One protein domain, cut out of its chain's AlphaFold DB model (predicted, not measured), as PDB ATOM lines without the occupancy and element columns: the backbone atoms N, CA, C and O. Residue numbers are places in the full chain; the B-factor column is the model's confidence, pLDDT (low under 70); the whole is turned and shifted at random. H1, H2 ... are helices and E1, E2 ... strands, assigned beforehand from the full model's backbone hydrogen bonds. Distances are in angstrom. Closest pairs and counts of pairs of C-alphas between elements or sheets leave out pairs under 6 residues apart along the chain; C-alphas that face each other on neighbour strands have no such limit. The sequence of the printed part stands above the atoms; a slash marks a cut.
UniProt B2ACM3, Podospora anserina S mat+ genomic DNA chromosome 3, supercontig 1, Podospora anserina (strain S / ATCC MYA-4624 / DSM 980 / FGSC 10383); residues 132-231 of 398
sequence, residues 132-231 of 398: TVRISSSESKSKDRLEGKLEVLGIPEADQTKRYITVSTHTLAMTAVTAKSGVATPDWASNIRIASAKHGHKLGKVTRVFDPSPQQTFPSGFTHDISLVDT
ATOM      1  N   THR A 132      -3.972  13.123 -37.881       80.12
ATOM      2  CA  THR A 132      -3.728  11.835 -38.529       80.12
ATOM      3  C   THR A 132      -4.460  10.704 -37.812       80.12
ATOM      4  O   THR A 132      -4.421  10.572 -36.578       80.12
ATOM      5  N   VAL A 133      -5.097   9.849 -38.598       82.94
ATOM      6  CA  VAL A 133      -5.819   8.663 -38.158       82.94
ATOM      7  C   VAL A 133      -5.220   7.433 -38.769       82.94
ATOM      8  O   VAL A 133      -4.734   7.451 -39.890       82.94
ATOM      9  N   ARG A 134      -5.288   6.350 -38.012       87.94
ATOM     10  CA  ARG A 134      -4.922   5.019 -38.446       87.94
ATOM     11  C   ARG A 134      -6.178   4.278 -38.860       87.94
ATOM     12  O   ARG A 134      -7.146   4.220 -38.099       87.94
ATOM     13  N   ILE A 135      -6.124   3.687 -40.041       87.88
ATOM     14  CA  ILE A 135      -7.187   2.872 -40.610       87.88
ATOM     15  C   ILE A 135      -6.666   1.434 -40.662       87.88
ATOM     16  O   ILE A 135      -5.549   1.172 -41.111       87.88
ATOM     17  N   SER A 136      -7.448   0.502 -40.125       89.06
ATOM     18  CA  SER A 136      -7.088  -0.920 -40.053       89.06
ATOM     19  C   SER A 136      -8.329  -1.797 -40.189       89.06
ATOM     20  O   SER A 136      -9.374  -1.443 -39.648       89.06
ATOM     21  N   SER A 137      -8.224  -2.960 -40.828       89.00
ATOM     22  CA  SER A 137      -9.293  -3.972 -40.806       89.00
ATOM     23  C   SER A 137      -9.259  -4.768 -39.500       89.00
ATOM     24  O   SER A 137      -8.182  -5.091 -39.001       89.00
ATOM     25  N   SER A 138     -10.429  -5.120 -38.959       84.94
ATOM     26  CA  SER A 138     -10.545  -6.033 -37.815       84.94
ATOM     27  C   SER A 138     -10.056  -7.451 -38.103       84.94
ATOM     28  O   SER A 138      -9.709  -8.168 -37.171       84.94
ATOM     29  N   GLU A 139     -10.055  -7.856 -39.369       82.62
ATOM     30  CA  GLU A 139      -9.736  -9.223 -39.796       82.62
ATOM     31  C   GLU A 139      -8.261  -9.387 -40.180       82.62
ATOM     32  O   GLU A 139      -7.749 -10.506 -40.267       82.62
ATOM     33  N   SER A 140      -7.552  -8.276 -40.396       79.62
ATOM     34  CA  SER A 140      -6.154  -8.319 -40.799       79.62
ATOM     35  C   SER A 140      -5.260  -8.693 -39.622       79.62
ATOM     36  O   SER A 140      -5.195  -7.989 -38.616       79.62
ATOM     37  N   LYS A 141      -4.489  -9.771 -39.788       77.06
ATOM     38  CA  LYS A 141      -3.323 -10.062 -38.936       77.06
ATOM     39  C   LYS A 141      -2.103  -9.222 -39.324       77.06
ATOM     40  O   LYS A 141      -1.100  -9.240 -38.609       77.06
ATOM     41  N   SER A 142      -2.159  -8.538 -40.469       71.06
ATOM     42  CA  SER A 142      -1.051  -7.720 -40.943       71.06
ATOM     43  C   SER A 142      -0.862  -6.498 -40.049       71.06
ATOM     44  O   SER A 142      -1.821  -5.887 -39.576       71.06
ATOM     45  N   LYS A 143       0.404  -6.123 -39.843       68.62
ATOM     46  CA  LYS A 143       0.778  -4.846 -39.226       68.62
ATOM     47  C   LYS A 143       0.680  -3.680 -40.212       68.62
ATOM     48  O   LYS A 143       1.009  -2.564 -39.808       68.62
ATOM     49  N   ASP A 144       0.247  -3.925 -41.451       67.56
ATOM     50  CA  ASP A 144       0.055  -2.887 -42.458       67.56
ATOM     51  C   ASP A 144      -0.966  -1.872 -41.956       67.56
ATOM     52  O   ASP A 144      -2.082  -2.200 -41.543       67.56
ATOM     53  N   ARG A 145      -0.526  -0.618 -41.923       70.69
ATOM     54  CA  ARG A 145      -1.272   0.511 -41.383       70.69
ATOM     55  C   ARG A 145      -1.338   1.557 -42.468       70.69
ATOM     56  O   ARG A 145      -0.299   2.013 -42.934       70.69
ATOM     57  N   LEU A 146      -2.555   1.935 -42.828       78.06
ATOM     58  CA  LEU A 146      -2.778   3.119 -43.637       78.06
ATOM     59  C   LEU A 146      -3.117   4.279 -42.711       78.06
ATOM     60  O   LEU A 146      -3.807   4.116 -41.696       78.06
ATOM     61  N   GLU A 147      -2.577   5.441 -43.047       77.62
ATOM     62  CA  GLU A 147      -2.838   6.684 -42.344       77.62
ATOM     63  C   GLU A 147      -3.610   7.635 -43.264       77.62
ATOM     64  O   GLU A 147      -3.358   7.689 -44.463       77.62
ATOM     65  N   GLY A 148      -4.573   8.359 -42.698       71.00
ATOM     66  CA  GLY A 148      -5.307   9.437 -43.368       71.00
ATOM     67  C   GLY A 148      -5.514  10.614 -42.415       71.00
ATOM     68  O   GLY A 148      -5.088  10.540 -41.261       71.00
ATOM     69  N   LYS A 149      -6.197  11.682 -42.837       72.75
ATOM     70  CA  LYS A 149      -6.569  12.800 -41.944       72.75
ATOM     71  C   LYS A 149      -8.068  12.841 -41.646       72.75
ATOM     72  O   LYS A 149      -8.884  12.432 -42.465       72.75
ATOM     73  N   LEU A 150      -8.415  13.370 -40.466       74.44
ATOM     74  CA  LEU A 150      -9.766  13.868 -40.165       74.44
ATOM     75  C   LEU A 150      -9.842  15.342 -40.482       74.44
ATOM     76  O   LEU A 150      -9.047  16.120 -39.956       74.44
ATOM     77  N   GLU A 151     -10.820  15.728 -41.281       70.06
ATOM     78  CA  GLU A 151     -10.715  17.017 -41.952       70.06
ATOM     79  C   GLU A 151     -11.975  17.865 -41.811       70.06
ATOM     80  O   GLU A 151     -11.884  19.016 -41.399       70.06
ATOM     81  N   VAL A 152     -13.163  17.296 -42.045       73.44
ATOM     82  CA  VAL A 152     -14.434  18.029 -41.891       73.44
ATOM     83  C   VAL A 152     -15.379  17.294 -40.958       73.44
ATOM     84  O   VAL A 152     -15.527  16.073 -41.050       73.44
ATOM     85  N   LEU A 153     -16.033  18.063 -40.084       77.25
ATOM     86  CA  LEU A 153     -17.093  17.607 -39.200       77.25
ATOM     87  C   LEU A 153     -18.429  17.933 -39.867       77.25
ATOM     88  O   LEU A 153     -18.807  19.096 -39.979       77.25
ATOM     89  N   GLY A 154     -19.123  16.899 -40.327       77.06
ATOM     90  CA  GLY A 154     -20.490  16.993 -40.811       77.06
ATOM     91  C   GLY A 154     -21.475  16.889 -39.652       77.06
ATOM     92  O   GLY A 154     -21.404  15.962 -38.836       77.06
ATOM     93  N   ILE A 155     -22.420  17.821 -39.588       81.00
ATOM     94  CA  ILE A 155     -23.579  17.754 -38.697       81.00
ATOM     95  C   ILE A 155     -24.802  17.518 -39.578       81.00
ATOM     96  O   ILE A 155     -25.092  18.381 -40.403       81.00
ATOM     97  N   PRO A 156     -25.528  16.398 -39.432       87.00
ATOM     98  CA  PRO A 156     -26.756  16.199 -40.185       87.00
ATOM     99  C   PRO A 156     -27.759  17.298 -39.859       87.00
ATOM    100  O   PRO A 156     -27.931  17.654 -38.690       87.00
ATOM    101  N   GLU A 157     -28.469  17.782 -40.868       87.06
ATOM    102  CA  GLU A 157     -29.552  18.743 -40.646       87.06
ATOM    103  C   GLU A 157     -30.692  18.123 -39.834       87.06
ATOM    104  O   GLU A 157     -31.214  18.749 -38.913       87.06
ATOM    105  N   ALA A 158     -31.003  16.853 -40.109       88.12
ATOM    106  CA  ALA A 158     -32.057  16.102 -39.435       88.12
ATOM    107  C   ALA A 158     -31.759  15.796 -37.955       88.12
ATOM    108  O   ALA A 158     -32.682  15.578 -37.174       88.12
ATOM    109  N   ASP A 159     -30.483  15.748 -37.560       87.69
ATOM    110  CA  ASP A 159     -30.077  15.395 -36.200       87.69
ATOM    111  C   ASP A 159     -28.806  16.143 -35.794       87.69
ATOM    112  O   ASP A 159     -27.676  15.662 -35.927       87.69
ATOM    113  N   GLN A 160     -29.012  17.330 -35.224       85.00
ATOM    114  CA  GLN A 160     -27.935  18.186 -34.740       85.00
ATOM    115  C   GLN A 160     -27.243  17.660 -33.476       85.00
ATOM    116  O   GLN A 160     -26.353  18.342 -32.957       85.00
ATOM    117  N   THR A 161     -27.605  16.483 -32.965       84.50
ATOM    118  CA  THR A 161     -26.872  15.827 -31.872       84.50
ATOM    119  C   THR A 161     -25.755  14.931 -32.402       84.50
ATOM    120  O   THR A 161     -24.737  14.753 -31.733       84.50
ATOM    121  N   LYS A 162     -25.892  14.437 -33.638       88.06
ATOM    122  CA  LYS A 162     -24.899  13.570 -34.271       88.06
ATOM    123  C   LYS A 162     -23.775  14.362 -34.914       88.06
ATOM    124  O   LYS A 162     -23.932  15.502 -35.358       88.06
ATOM    125  N   ARG A 163     -22.603  13.743 -34.937       87.06
ATOM    126  CA  ARG A 163     -21.365  14.317 -35.449       87.06
ATOM    127  C   ARG A 163     -20.662  13.249 -36.267       87.06
ATOM    128  O   ARG A 163     -20.513  12.119 -35.807       87.06
ATOM    129  N   TYR A 164     -20.254  13.619 -37.472       91.00
ATOM    130  CA  TYR A 164     -19.543  12.730 -38.375       91.00
ATOM    131  C   TYR A 164     -18.244  13.376 -38.787       91.00
ATOM    132  O   TYR A 164     -18.224  14.542 -39.161       91.00
ATOM    133  N   ILE A 165     -17.172  12.606 -38.765       90.38
ATOM    134  CA  ILE A 165     -15.918  13.003 -39.393       90.38
ATOM    135  C   ILE A 165     -15.859  12.389 -40.786       90.38
ATOM    136  O   ILE A 165     -16.337  11.276 -41.021       90.38
ATOM    137  N   THR A 166     -15.291  13.143 -41.712       90.12
ATOM    138  CA  THR A 166     -15.069  12.709 -43.089       90.12
ATOM    139  C   THR A 166     -13.733  11.980 -43.199       90.12
ATOM    140  O   THR A 166     -12.760  12.338 -42.532       90.12
ATOM    141  N   VAL A 167     -13.703  10.925 -44.010       90.25
ATOM    142  CA  VAL A 167     -12.499  10.155 -44.343       90.25
ATOM    143  C   VAL A 167     -12.549   9.767 -45.816       90.25
ATOM    144  O   VAL A 167     -13.630   9.590 -46.373       90.25
ATOM    145  N   SER A 168     -11.389   9.622 -46.444       88.81
ATOM    146  CA  SER A 168     -11.287   9.193 -47.836       88.81
ATOM    147  C   SER A 168     -11.712   7.726 -48.027       88.81
ATOM    148  O   SER A 168     -11.242   6.835 -47.312       88.81
ATOM    149  N   THR A 169     -12.591   7.467 -48.999       90.38
ATOM    150  CA  THR A 169     -13.129   6.124 -49.275       90.38
ATOM    151  C   THR A 169     -12.080   5.183 -49.839       90.38
ATOM    152  O   THR A 169     -12.023   4.031 -49.412       90.38
ATOM    153  N   HIS A 170     -11.220   5.633 -50.754       86.88
ATOM    154  CA  HIS A 170     -10.187   4.764 -51.317       86.88
ATOM    155  C   HIS A 170      -9.203   4.319 -50.236       86.88
ATOM    156  O   HIS A 170      -8.751   3.180 -50.271       86.88
ATOM    157  N   THR A 171      -8.912   5.155 -49.229       85.81
ATOM    158  CA  THR A 171      -8.039   4.743 -48.120       85.81
ATOM    159  C   THR A 171      -8.689   3.616 -47.304       85.81
ATOM    160  O   THR A 171      -8.023   2.649 -46.916       85.81
ATOM    161  N   LEU A 172     -10.011   3.682 -47.093       88.94
ATOM    162  CA  LEU A 172     -10.769   2.583 -46.488       88.94
ATOM    163  C   LEU A 172     -10.731   1.330 -47.382       88.94
ATOM    164  O   LEU A 172     -10.434   0.239 -46.891       88.94
ATOM    165  N   ALA A 173     -10.983   1.477 -48.686       87.62
ATOM    166  CA  ALA A 173     -11.023   0.369 -49.640       87.62
ATOM    167  C   ALA A 173      -9.658  -0.329 -49.757       87.62
ATOM    168  O   ALA A 173      -9.577  -1.551 -49.647       87.62
ATOM    169  N   MET A 174      -8.564   0.429 -49.867       83.44
ATOM    170  CA  MET A 174      -7.194  -0.096 -49.858       83.44
ATOM    171  C   MET A 174      -6.887  -0.867 -48.572       83.44
ATOM    172  O   MET A 174      -6.229  -1.910 -48.625       83.44
ATOM    173  N   THR A 175      -7.401  -0.406 -47.425       84.31
ATOM    174  CA  THR A 175      -7.264  -1.135 -46.156       84.31
ATOM    175  C   THR A 175      -7.973  -2.488 -46.228       84.31
ATOM    176  O   THR A 175      -7.403  -3.501 -45.823       84.31
ATOM    177  N   ALA A 176      -9.193  -2.531 -46.769       85.88
ATOM    178  CA  ALA A 176      -9.954  -3.770 -46.932       85.88
ATOM    179  C   ALA A 176      -9.292  -4.749 -47.922       85.88
ATOM    180  O   ALA A 176      -9.241  -5.951 -47.649       85.88
ATOM    181  N   VAL A 177      -8.735  -4.249 -49.034       83.50
ATOM    182  CA  VAL A 177      -7.968  -5.067 -49.995       83.50
ATOM    183  C   VAL A 177      -6.722  -5.651 -49.332       83.50
ATOM    184  O   VAL A 177      -6.512  -6.862 -49.383       83.50
ATOM    185  N   THR A 178      -5.927  -4.816 -48.658       80.00
ATOM    186  CA  THR A 178      -4.689  -5.238 -47.973       80.00
ATOM    187  C   THR A 178      -4.965  -6.292 -46.904       80.00
ATOM    188  O   THR A 178      -4.219  -7.257 -46.751       80.00
ATOM    189  N   ALA A 179      -6.087  -6.155 -46.198       81.00
ATOM    190  CA  ALA A 179      -6.534  -7.108 -45.194       81.00
ATOM    191  C   ALA A 179      -6.984  -8.466 -45.758       81.00
ATOM    192  O   ALA A 179      -7.255  -9.375 -44.977       81.00
ATOM    193  N   LYS A 180      -7.093  -8.606 -47.089       79.50
ATOM    194  CA  LYS A 180      -7.760  -9.729 -47.768       79.50
ATOM    195  C   LYS A 180      -9.222  -9.921 -47.334       79.50
ATOM    196  O   LYS A 180      -9.791 -10.978 -47.581       79.50
ATOM    197  N   SER A 181      -9.831  -8.890 -46.743       62.41
ATOM    198  CA  SER A 181     -11.249  -8.865 -46.360       62.41
ATOM    199  C   SER A 181     -12.174  -8.748 -47.578       62.41
ATOM    200  O   SER A 181     -13.352  -9.064 -47.487       62.41
ATOM    201  N   GLY A 182     -11.632  -8.324 -48.729       62.31
ATOM    202  CA  GLY A 182     -12.355  -8.194 -49.993       62.31
ATOM    203  C   GLY A 182     -13.326  -7.007 -50.001       62.31
ATOM    204  O   GLY A 182     -14.273  -6.945 -49.227       62.31
ATOM    205  N   VAL A 183     -13.137  -6.072 -50.934       62.59
ATOM    206  CA  VAL A 183     -14.064  -4.934 -51.148       62.59
ATOM    207  C   VAL A 183     -15.358  -5.370 -51.861       62.59
ATOM    208  O   VAL A 183     -16.317  -4.619 -51.951       62.59
ATOM    209  N   ALA A 184     -15.420  -6.617 -52.335       66.06
ATOM    210  CA  ALA A 184     -16.554  -7.157 -53.081       66.06
ATOM    211  C   ALA A 184     -17.808  -7.441 -52.227       66.06
ATOM    212  O   ALA A 184     -18.848  -7.794 -52.778       66.06
ATOM    213  N   THR A 185     -17.726  -7.325 -50.897       75.12
ATOM    214  CA  THR A 185     -18.891  -7.512 -50.021       75.12
ATOM    215  C   THR A 185     -19.565  -6.165 -49.750       75.12
ATOM    216  O   THR A 185     -18.861  -5.214 -49.435       75.12
ATOM    217  N   PRO A 186     -20.905  -6.046 -49.814       74.94
ATOM    218  CA  PRO A 186     -21.606  -4.775 -49.580       74.94
ATOM    219  C   PRO A 186     -21.268  -4.097 -48.241       74.94
ATOM    220  O   PRO A 186     -21.340  -2.876 -48.127       74.94
ATOM    221  N   ASP A 187     -20.851  -4.887 -47.247       83.69
ATOM    222  CA  ASP A 187     -20.582  -4.443 -45.880       83.69
ATOM    223  C   ASP A 187     -19.087  -4.339 -45.539       83.69
ATOM    224  O   ASP A 187     -18.737  -4.227 -44.359       83.69
ATOM    225  N   TRP A 188     -18.186  -4.348 -46.529       87.81
ATOM    226  CA  TRP A 188     -16.729  -4.346 -46.308       87.81
ATOM    227  C   TRP A 188     -16.265  -3.229 -45.356       87.81
ATOM    228  O   TRP A 188     -15.378  -3.422 -44.522       87.81
ATOM    229  N   ALA A 189     -16.904  -2.060 -45.427       90.31
ATOM    230  CA  ALA A 189     -16.564  -0.900 -44.611       90.31
ATOM    231  C   ALA A 189     -16.901  -1.084 -43.123       90.31
ATOM    232  O   ALA A 189     -16.295  -0.439 -42.265       90.31
ATOM    233  N   SER A 190     -17.827  -1.988 -42.791       88.75
ATOM    234  CA  SER A 190     -18.203  -2.282 -41.405       88.75
ATOM    235  C   SER A 190     -17.081  -2.963 -40.609       88.75
ATOM    236  O   SER A 190     -17.027  -2.805 -39.384       88.75
ATOM    237  N   ASN A 191     -16.155  -3.631 -41.308       88.69
ATOM    238  CA  ASN A 191     -14.966  -4.285 -40.755       88.69
ATOM    239  C   ASN A 191     -13.775  -3.328 -40.585       88.69
ATOM    240  O   ASN A 191     -12.749  -3.689 -40.001       88.69
ATOM    241  N   ILE A 192     -13.893  -2.088 -41.067       90.69
ATOM    242  CA  ILE A 192     -12.836  -1.090 -40.941       90.69
ATOM    243  C   ILE A 192     -12.932  -0.376 -39.591       90.69
ATOM    244  O   ILE A 192     -13.962   0.165 -39.186       90.69
ATOM    245  N   ARG A 193     -11.804  -0.363 -38.883       89.81
ATOM    246  CA  ARG A 193     -11.594   0.351 -37.628       89.81
ATOM    247  C   ARG A 193     -10.772   1.600 -37.898       89.81
ATOM    248  O   ARG A 193      -9.728   1.538 -38.545       89.81
ATOM    249  N   ILE A 194     -11.233   2.714 -37.346       89.75
ATOM    250  CA  ILE A 194     -10.565   4.008 -37.456       89.75
ATOM    251  C   ILE A 194     -10.153   4.427 -36.049       89.75
ATOM    252  O   ILE A 194     -10.979   4.454 -35.133       89.75
ATOM    253  N   ALA A 195      -8.859   4.670 -35.862       88.88
ATOM    254  CA  ALA A 195      -8.227   4.934 -34.575       88.88
ATOM    255  C   ALA A 195      -7.312   6.166 -34.653       88.88
ATOM    256  O   ALA A 195      -6.795   6.501 -35.712       88.88
ATOM    257  N   SER A 196      -7.068   6.849 -33.535       85.31
ATOM    258  CA  SER A 196      -6.064   7.917 -33.476       85.31
ATOM    259  C   SER A 196      -4.687   7.331 -33.789       85.31
ATOM    260  O   SER A 196      -4.290   6.352 -33.154       85.31
ATOM    261  N   ALA A 197      -3.925   7.937 -34.704       81.31
ATOM    262  CA  ALA A 197      -2.580   7.447 -35.012       81.31
ATOM    263  C   ALA A 197      -1.649   7.503 -33.783       81.31
ATOM    264  O   ALA A 197      -0.877   6.569 -33.546       81.31
ATOM    265  N   LYS A 198      -1.780   8.559 -32.965       80.50
ATOM    266  CA  LYS A 198      -0.939   8.806 -31.781       80.50
ATOM    267  C   LYS A 198      -1.263   7.894 -30.600       80.50
ATOM    268  O   LYS A 198      -0.348   7.425 -29.937       80.50
ATOM    269  N   HIS A 199      -2.544   7.649 -30.335       81.81
ATOM    270  CA  HIS A 199      -2.966   6.986 -29.091       81.81
ATOM    271  C   HIS A 199      -3.681   5.649 -29.303       81.81
ATOM    272  O   HIS A 199      -3.997   4.966 -28.337       81.81
ATOM    273  N   GLY A 200      -3.992   5.275 -30.546       84.81
ATOM    274  CA  GLY A 200      -4.726   4.044 -30.851       84.81
ATOM    275  C   GLY A 200      -6.189   4.039 -30.394       84.81
ATOM    276  O   GLY A 200      -6.877   3.043 -30.597       84.81
ATOM    277  N   HIS A 201      -6.695   5.131 -29.809       86.19
ATOM    278  CA  HIS A 201      -8.094   5.234 -29.401       86.19
ATOM    279  C   HIS A 201      -9.023   5.143 -30.605       86.19
ATOM    280  O   HIS A 201      -8.835   5.862 -31.587       86.19
ATOM    281  N   LYS A 202     -10.047   4.292 -30.510       87.62
ATOM    282  CA  LYS A 202     -11.078   4.158 -31.537       87.62
ATOM    283  C   LYS A 202     -11.815   5.490 -31.714       87.62
ATOM    284  O   LYS A 202     -12.309   6.070 -30.750       87.62
ATOM    285  N   LEU A 203     -11.868   5.962 -32.955       85.06
ATOM    286  CA  LEU A 203     -12.482   7.237 -33.323       85.06
ATOM    287  C   LEU A 203     -13.972   7.083 -33.626       85.06
ATOM    288  O   LEU A 203     -14.751   7.988 -33.358       85.06
ATOM    289  N   GLY A 204     -14.368   5.930 -34.167       88.06
ATOM    290  CA  GLY A 204     -15.749   5.685 -34.558       88.06
ATOM    291  C   GLY A 204     -15.918   4.444 -35.424       88.06
ATOM    292  O   GLY A 204     -15.004   3.616 -35.541       88.06
ATOM    293  N   LYS A 205     -17.108   4.310 -36.012       90.31
ATOM    294  CA  LYS A 205     -17.431   3.301 -37.031       90.31
ATOM    295  C   LYS A 205     -17.763   4.014 -38.338       90.31
ATOM    296  O   LYS A 205     -18.434   5.043 -38.311       90.31
ATOM    297  N   VAL A 206     -17.321   3.459 -39.466       93.06
ATOM    298  CA  VAL A 206     -17.789   3.909 -40.783       93.06
ATOM    299  C   VAL A 206     -19.287   3.623 -40.870       93.06
ATOM    300  O   VAL A 206     -19.712   2.473 -40.762       93.06
ATOM    301  N   THR A 207     -20.091   4.671 -40.993       92.69
ATOM    302  CA  THR A 207     -21.558   4.575 -41.042       92.69
ATOM    303  C   THR A 207     -22.108   4.810 -42.428       92.69
ATOM    304  O   THR A 207     -23.190   4.319 -42.737       92.69
ATOM    305  N   ARG A 208     -21.370   5.536 -43.269       93.19
ATOM    306  CA  ARG A 208     -21.768   5.785 -44.647       93.19
ATOM    307  C   ARG A 208     -20.558   5.777 -45.557       93.19
ATOM    308  O   ARG A 208     -19.562   6.431 -45.265       93.19
ATOM    309  N   VAL A 209     -20.684   5.076 -46.671       93.12
ATOM    310  CA  VAL A 209     -19.722   5.081 -47.769       93.12
ATOM    311  C   VAL A 209     -20.470   5.595 -48.986       93.12
ATOM    312  O   VAL A 209     -21.495   5.025 -49.352       93.12
ATOM    313  N   PHE A 210     -20.008   6.697 -49.575       91.75
ATOM    314  CA  PHE A 210     -20.665   7.282 -50.751       91.75
ATOM    315  C   PHE A 210     -20.263   6.593 -52.061       91.75
ATOM    316  O   PHE A 210     -20.798   6.912 -53.117       91.75
ATOM    317  N   ASP A 211     -19.355   5.623 -51.971       89.56
ATOM    318  CA  ASP A 211     -18.992   4.711 -53.046       89.56
ATOM    319  C   ASP A 211     -18.845   3.271 -52.514       89.56
ATOM    320  O   ASP A 211     -17.746   2.830 -52.168       89.56
ATOM    321  N   PRO A 212     -19.966   2.555 -52.301       87.56
ATOM    322  CA  PRO A 212     -19.956   1.250 -51.638       87.56
ATOM    323  C   PRO A 212     -19.386   0.133 -52.518       87.56
ATOM    324  O   PRO A 212     -19.007  -0.920 -52.006       87.56
ATOM    325  N   SER A 213     -19.329   0.343 -53.831       84.94
ATOM    326  CA  SER A 213     -18.900  -0.652 -54.810       84.94
ATOM    327  C   SER A 213     -17.876  -0.028 -55.750       84.94
ATOM    328  O   SER A 213     -18.184   0.132 -56.933       84.94
ATOM    329  N   PRO A 214     -16.676   0.325 -55.251       77.00
ATOM    330  CA  PRO A 214     -15.639   0.884 -56.105       77.00
ATOM    331  C   PRO A 214     -15.315  -0.153 -57.181       77.00
ATOM    332  O   PRO A 214     -14.851  -1.257 -56.889       77.00
ATOM    333  N   GLN A 215     -15.664   0.162 -58.428       65.38
ATOM    334  CA  GLN A 215     -15.746  -0.847 -59.487       65.38
ATOM    335  C   GLN A 215     -14.364  -1.240 -60.044       65.38
ATOM    336  O   GLN A 215     -14.285  -2.171 -60.845       65.38
ATOM    337  N   GLN A 216     -13.285  -0.528 -59.677       65.06
ATOM    338  CA  GLN A 216     -11.948  -0.634 -60.290       65.06
ATOM    339  C   GLN A 216     -10.805  -0.176 -59.346       65.06
ATOM    340  O   GLN A 216     -11.011   0.090 -58.160       65.06
ATOM    341  N   THR A 217      -9.578  -0.119 -59.881       67.25
ATOM    342  CA  THR A 217      -8.385   0.483 -59.265       67.25
ATOM    343  C   THR A 217      -8.477   2.004 -59.256       67.25
ATOM    344  O   THR A 217      -8.626   2.623 -60.305       67.25
ATOM    345  N   PHE A 218      -8.311   2.601 -58.078       65.75
ATOM    346  CA  PHE A 218      -8.268   4.050 -57.903       65.75
ATOM    347  C   PHE A 218      -7.267   4.734 -58.868       65.75
ATOM    348  O   PHE A 218      -6.171   4.203 -59.048       65.75
ATOM    349  N   PRO A 219      -7.576   5.915 -59.447       64.75
ATOM    350  CA  PRO A 219      -8.824   6.681 -59.313       64.75
ATOM    351  C   PRO A 219     -10.012   6.123 -60.090       64.75
ATOM    352  O   PRO A 219     -11.153   6.470 -59.781       64.75
ATOM    353  N   SER A 220      -9.759   5.296 -61.101       68.81
ATOM    354  CA  SER A 220     -10.793   4.724 -61.953       68.81
ATOM    355  C   SER A 220     -11.776   3.904 -61.098       68.81
ATOM    356  O   SER A 220     -11.390   3.196 -60.169       68.81
ATOM    357  N   GLY A 221     -13.080   4.041 -61.347       76.62
ATOM    358  CA  GLY A 221     -14.120   3.313 -60.607       76.62
ATOM    359  C   GLY A 221     -14.567   3.921 -59.277       76.62
ATOM    360  O   GLY A 221     -15.431   3.320 -58.642       76.62
ATOM    361  N   PHE A 222     -14.045   5.092 -58.889       82.81
ATOM    362  CA  PHE A 222     -14.616   5.897 -57.808       82.81
ATOM    363  C   PHE A 222     -15.455   7.052 -58.377       82.81
ATOM    364  O   PHE A 222     -14.990   7.843 -59.195       82.81
ATOM    365  N   THR A 223     -16.699   7.177 -57.923       85.81
ATOM    366  CA  THR A 223     -17.575   8.335 -58.157       85.81
ATOM    367  C   THR A 223     -17.359   9.398 -57.084       85.81
ATOM    368  O   THR A 223     -17.397  10.595 -57.379       85.81
ATOM    369  N   HIS A 224     -17.107   8.958 -55.848       88.19
ATOM    370  CA  HIS A 224     -16.892   9.814 -54.689       88.19
ATOM    371  C   HIS A 224     -15.793   9.242 -53.797       88.19
ATOM    372  O   HIS A 224     -15.842   8.079 -53.402       88.19
ATOM    373  N   ASP A 225     -14.839  10.079 -53.399       88.06
ATOM    374  CA  ASP A 225     -13.779   9.677 -52.473       88.06
ATOM    375  C   ASP A 225     -14.004  10.203 -51.053       88.06
ATOM    376  O   ASP A 225     -13.157  10.850 -50.441       88.06
ATOM    377  N   ILE A 226     -15.193   9.945 -50.520       91.31
ATOM    378  CA  ILE A 226     -15.543  10.338 -49.161       91.31
ATOM    379  C   ILE A 226     -16.466   9.323 -48.497       91.31
ATOM    380  O   ILE A 226     -17.347   8.734 -49.122       91.31
ATOM    381  N   SER A 227     -16.252   9.134 -47.202       93.38
ATOM    382  CA  SER A 227     -17.046   8.321 -46.294       93.38
ATOM    383  C   SER A 227     -17.246   9.064 -44.973       93.38
ATOM    384  O   SER A 227     -16.456   9.937 -44.606       93.38
ATOM    385  N   LEU A 228     -18.309   8.715 -44.249       93.62
ATOM    386  CA  LEU A 228     -18.617   9.252 -42.927       93.62
ATOM    387  C   LEU A 228     -18.310   8.232 -41.847       93.62
ATOM    388  O   LEU A 228     -18.709   7.067 -41.915       93.62
ATOM    389  N   VAL A 229     -17.652   8.721 -40.807       92.25
ATOM    390  CA  VAL A 229     -17.384   7.979 -39.589       92.25
ATOM    391  C   VAL A 229     -18.180   8.637 -38.484       92.25
ATOM    392  O   VAL A 229     -18.013   9.822 -38.198       92.25
ATOM    393  N   ASP A 230     -19.068   7.865 -37.883       91.00
ATOM    394  CA  ASP A 230     -19.861   8.332 -36.761       91.00
ATOM    395  C   ASP A 230     -19.003   8.386 -35.502       91.00
ATOM    396  O   ASP A 230     -18.346   7.402 -35.140       91.00
ATOM    397  N   THR A 231     -19.021   9.541 -34.845       85.56
ATOM    398  CA  THR A 231     -18.300   9.777 -33.598       85.56
ATOM    399  C   THR A 231     -19.189   9.586 -32.365       85.56
ATOM    400  O   THR A 231     -18.852  10.095 -31.299       85.56
TER     401      THR A 231
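AT A GLANCE: This is residues 132 to 231 of the 398 residues of an uncharacterized protein of Podospora anserina (strain S / ATCC MYA-4624 / DSM 980 / FGSC 10383) (UniProt B2ACM3). One antiparallel sheet of seven strands curls like part of a barrel and folds back on itself, with E2, E1, E5 and E6 in one leaf, E4 and E3 in the other and E7 as the hinge; H1 packs on the curled sheet, most of all along E1 and E2. The short H2 packs beside H1 and E6, and the E3 and E4 hairpin holds the strand farthest from the mean of the C-alphas. The 100 printed residues hold two named helices and seven named strands, in the order E1 E2 E3 E4 H1 H2 E5 E6 E7, and the sheet order is E2 E1 E5 E6 E7 E4 E3. The class is mixed, helices and strands, with 49 residues in named elements, under half. The whole is compact, with a radius of gyration of the C-alphas of 13.0 A and spans of 36 by 32 by 20 A.

HOW THE PARTS SIT: E1, residues 132 to 137, and E2, residues 146 to 149, form a hairpin, with N 133 and O 148 2.8 A apart. E3, residues 153 to 156, and E4, residues 164 to 167, form another, with N 154 and O 164 2.8 A apart. E2 and E3, the edge strands, are apart. H1, residues 169 to 178, is on the sheet; its closest C-alphas to E1 are those of Thr 175 and Ser 136, 6.1 A. H1 touches H2, residues 188 to 191, with Ala 176 and Trp 188 the closest C-alphas, 6.8 A. H2 is on the sheet at a height of 5.5 A, over none of its strands. E5, residues 192 to 196, is antiparallel to E1, with N 134 and O 195 2.8 A apart. E5, E6, residues 202 to 209, and E7, residues 227 to 230, form a meander, each strand the antiparallel neighbour of the one before. Between E5 and E6, N 203 and O 194 are within hydrogen-bond range at 2.8 A, and between E6 and E7, N 228 and O 208 are within hydrogen-bond range at 2.8 A. The pairing of E6 is staggered: residues 202 to 205 pair with E5 and 205 to 209 with E7. E7 and E4 are antiparallel, with N 227 and O 167 2.8 A apart. In H1 every O i to N i+4 pair is within hydrogen-bond range; H2 is too short for such a pair, and its one O i to N i+3 pair is within range.

IN THESE COORDINATES: E1 begins at C-alpha 132, (-3.728, 11.835, -38.529), and is 16.9 A long. H1 measures 14.2 A from C-alpha 169, (-13.129, 6.124, -49.275). E5 measures 13.5 A and E6, the longest strand, 18.4 A. E7 ends at C-alpha 230, (-19.861, 8.332, -36.761).

THE WHOLE: The C-alphas of Ser 142 and Ala 158 are the two farthest apart, at 39.1 A. The printed part has no cut. The link E6 to E7, residues 210 to 226, is long. The mean pLDDT of the printed part is 82.6, with residues 143 to 144, 181 to 184 and 215 to 220 under 70.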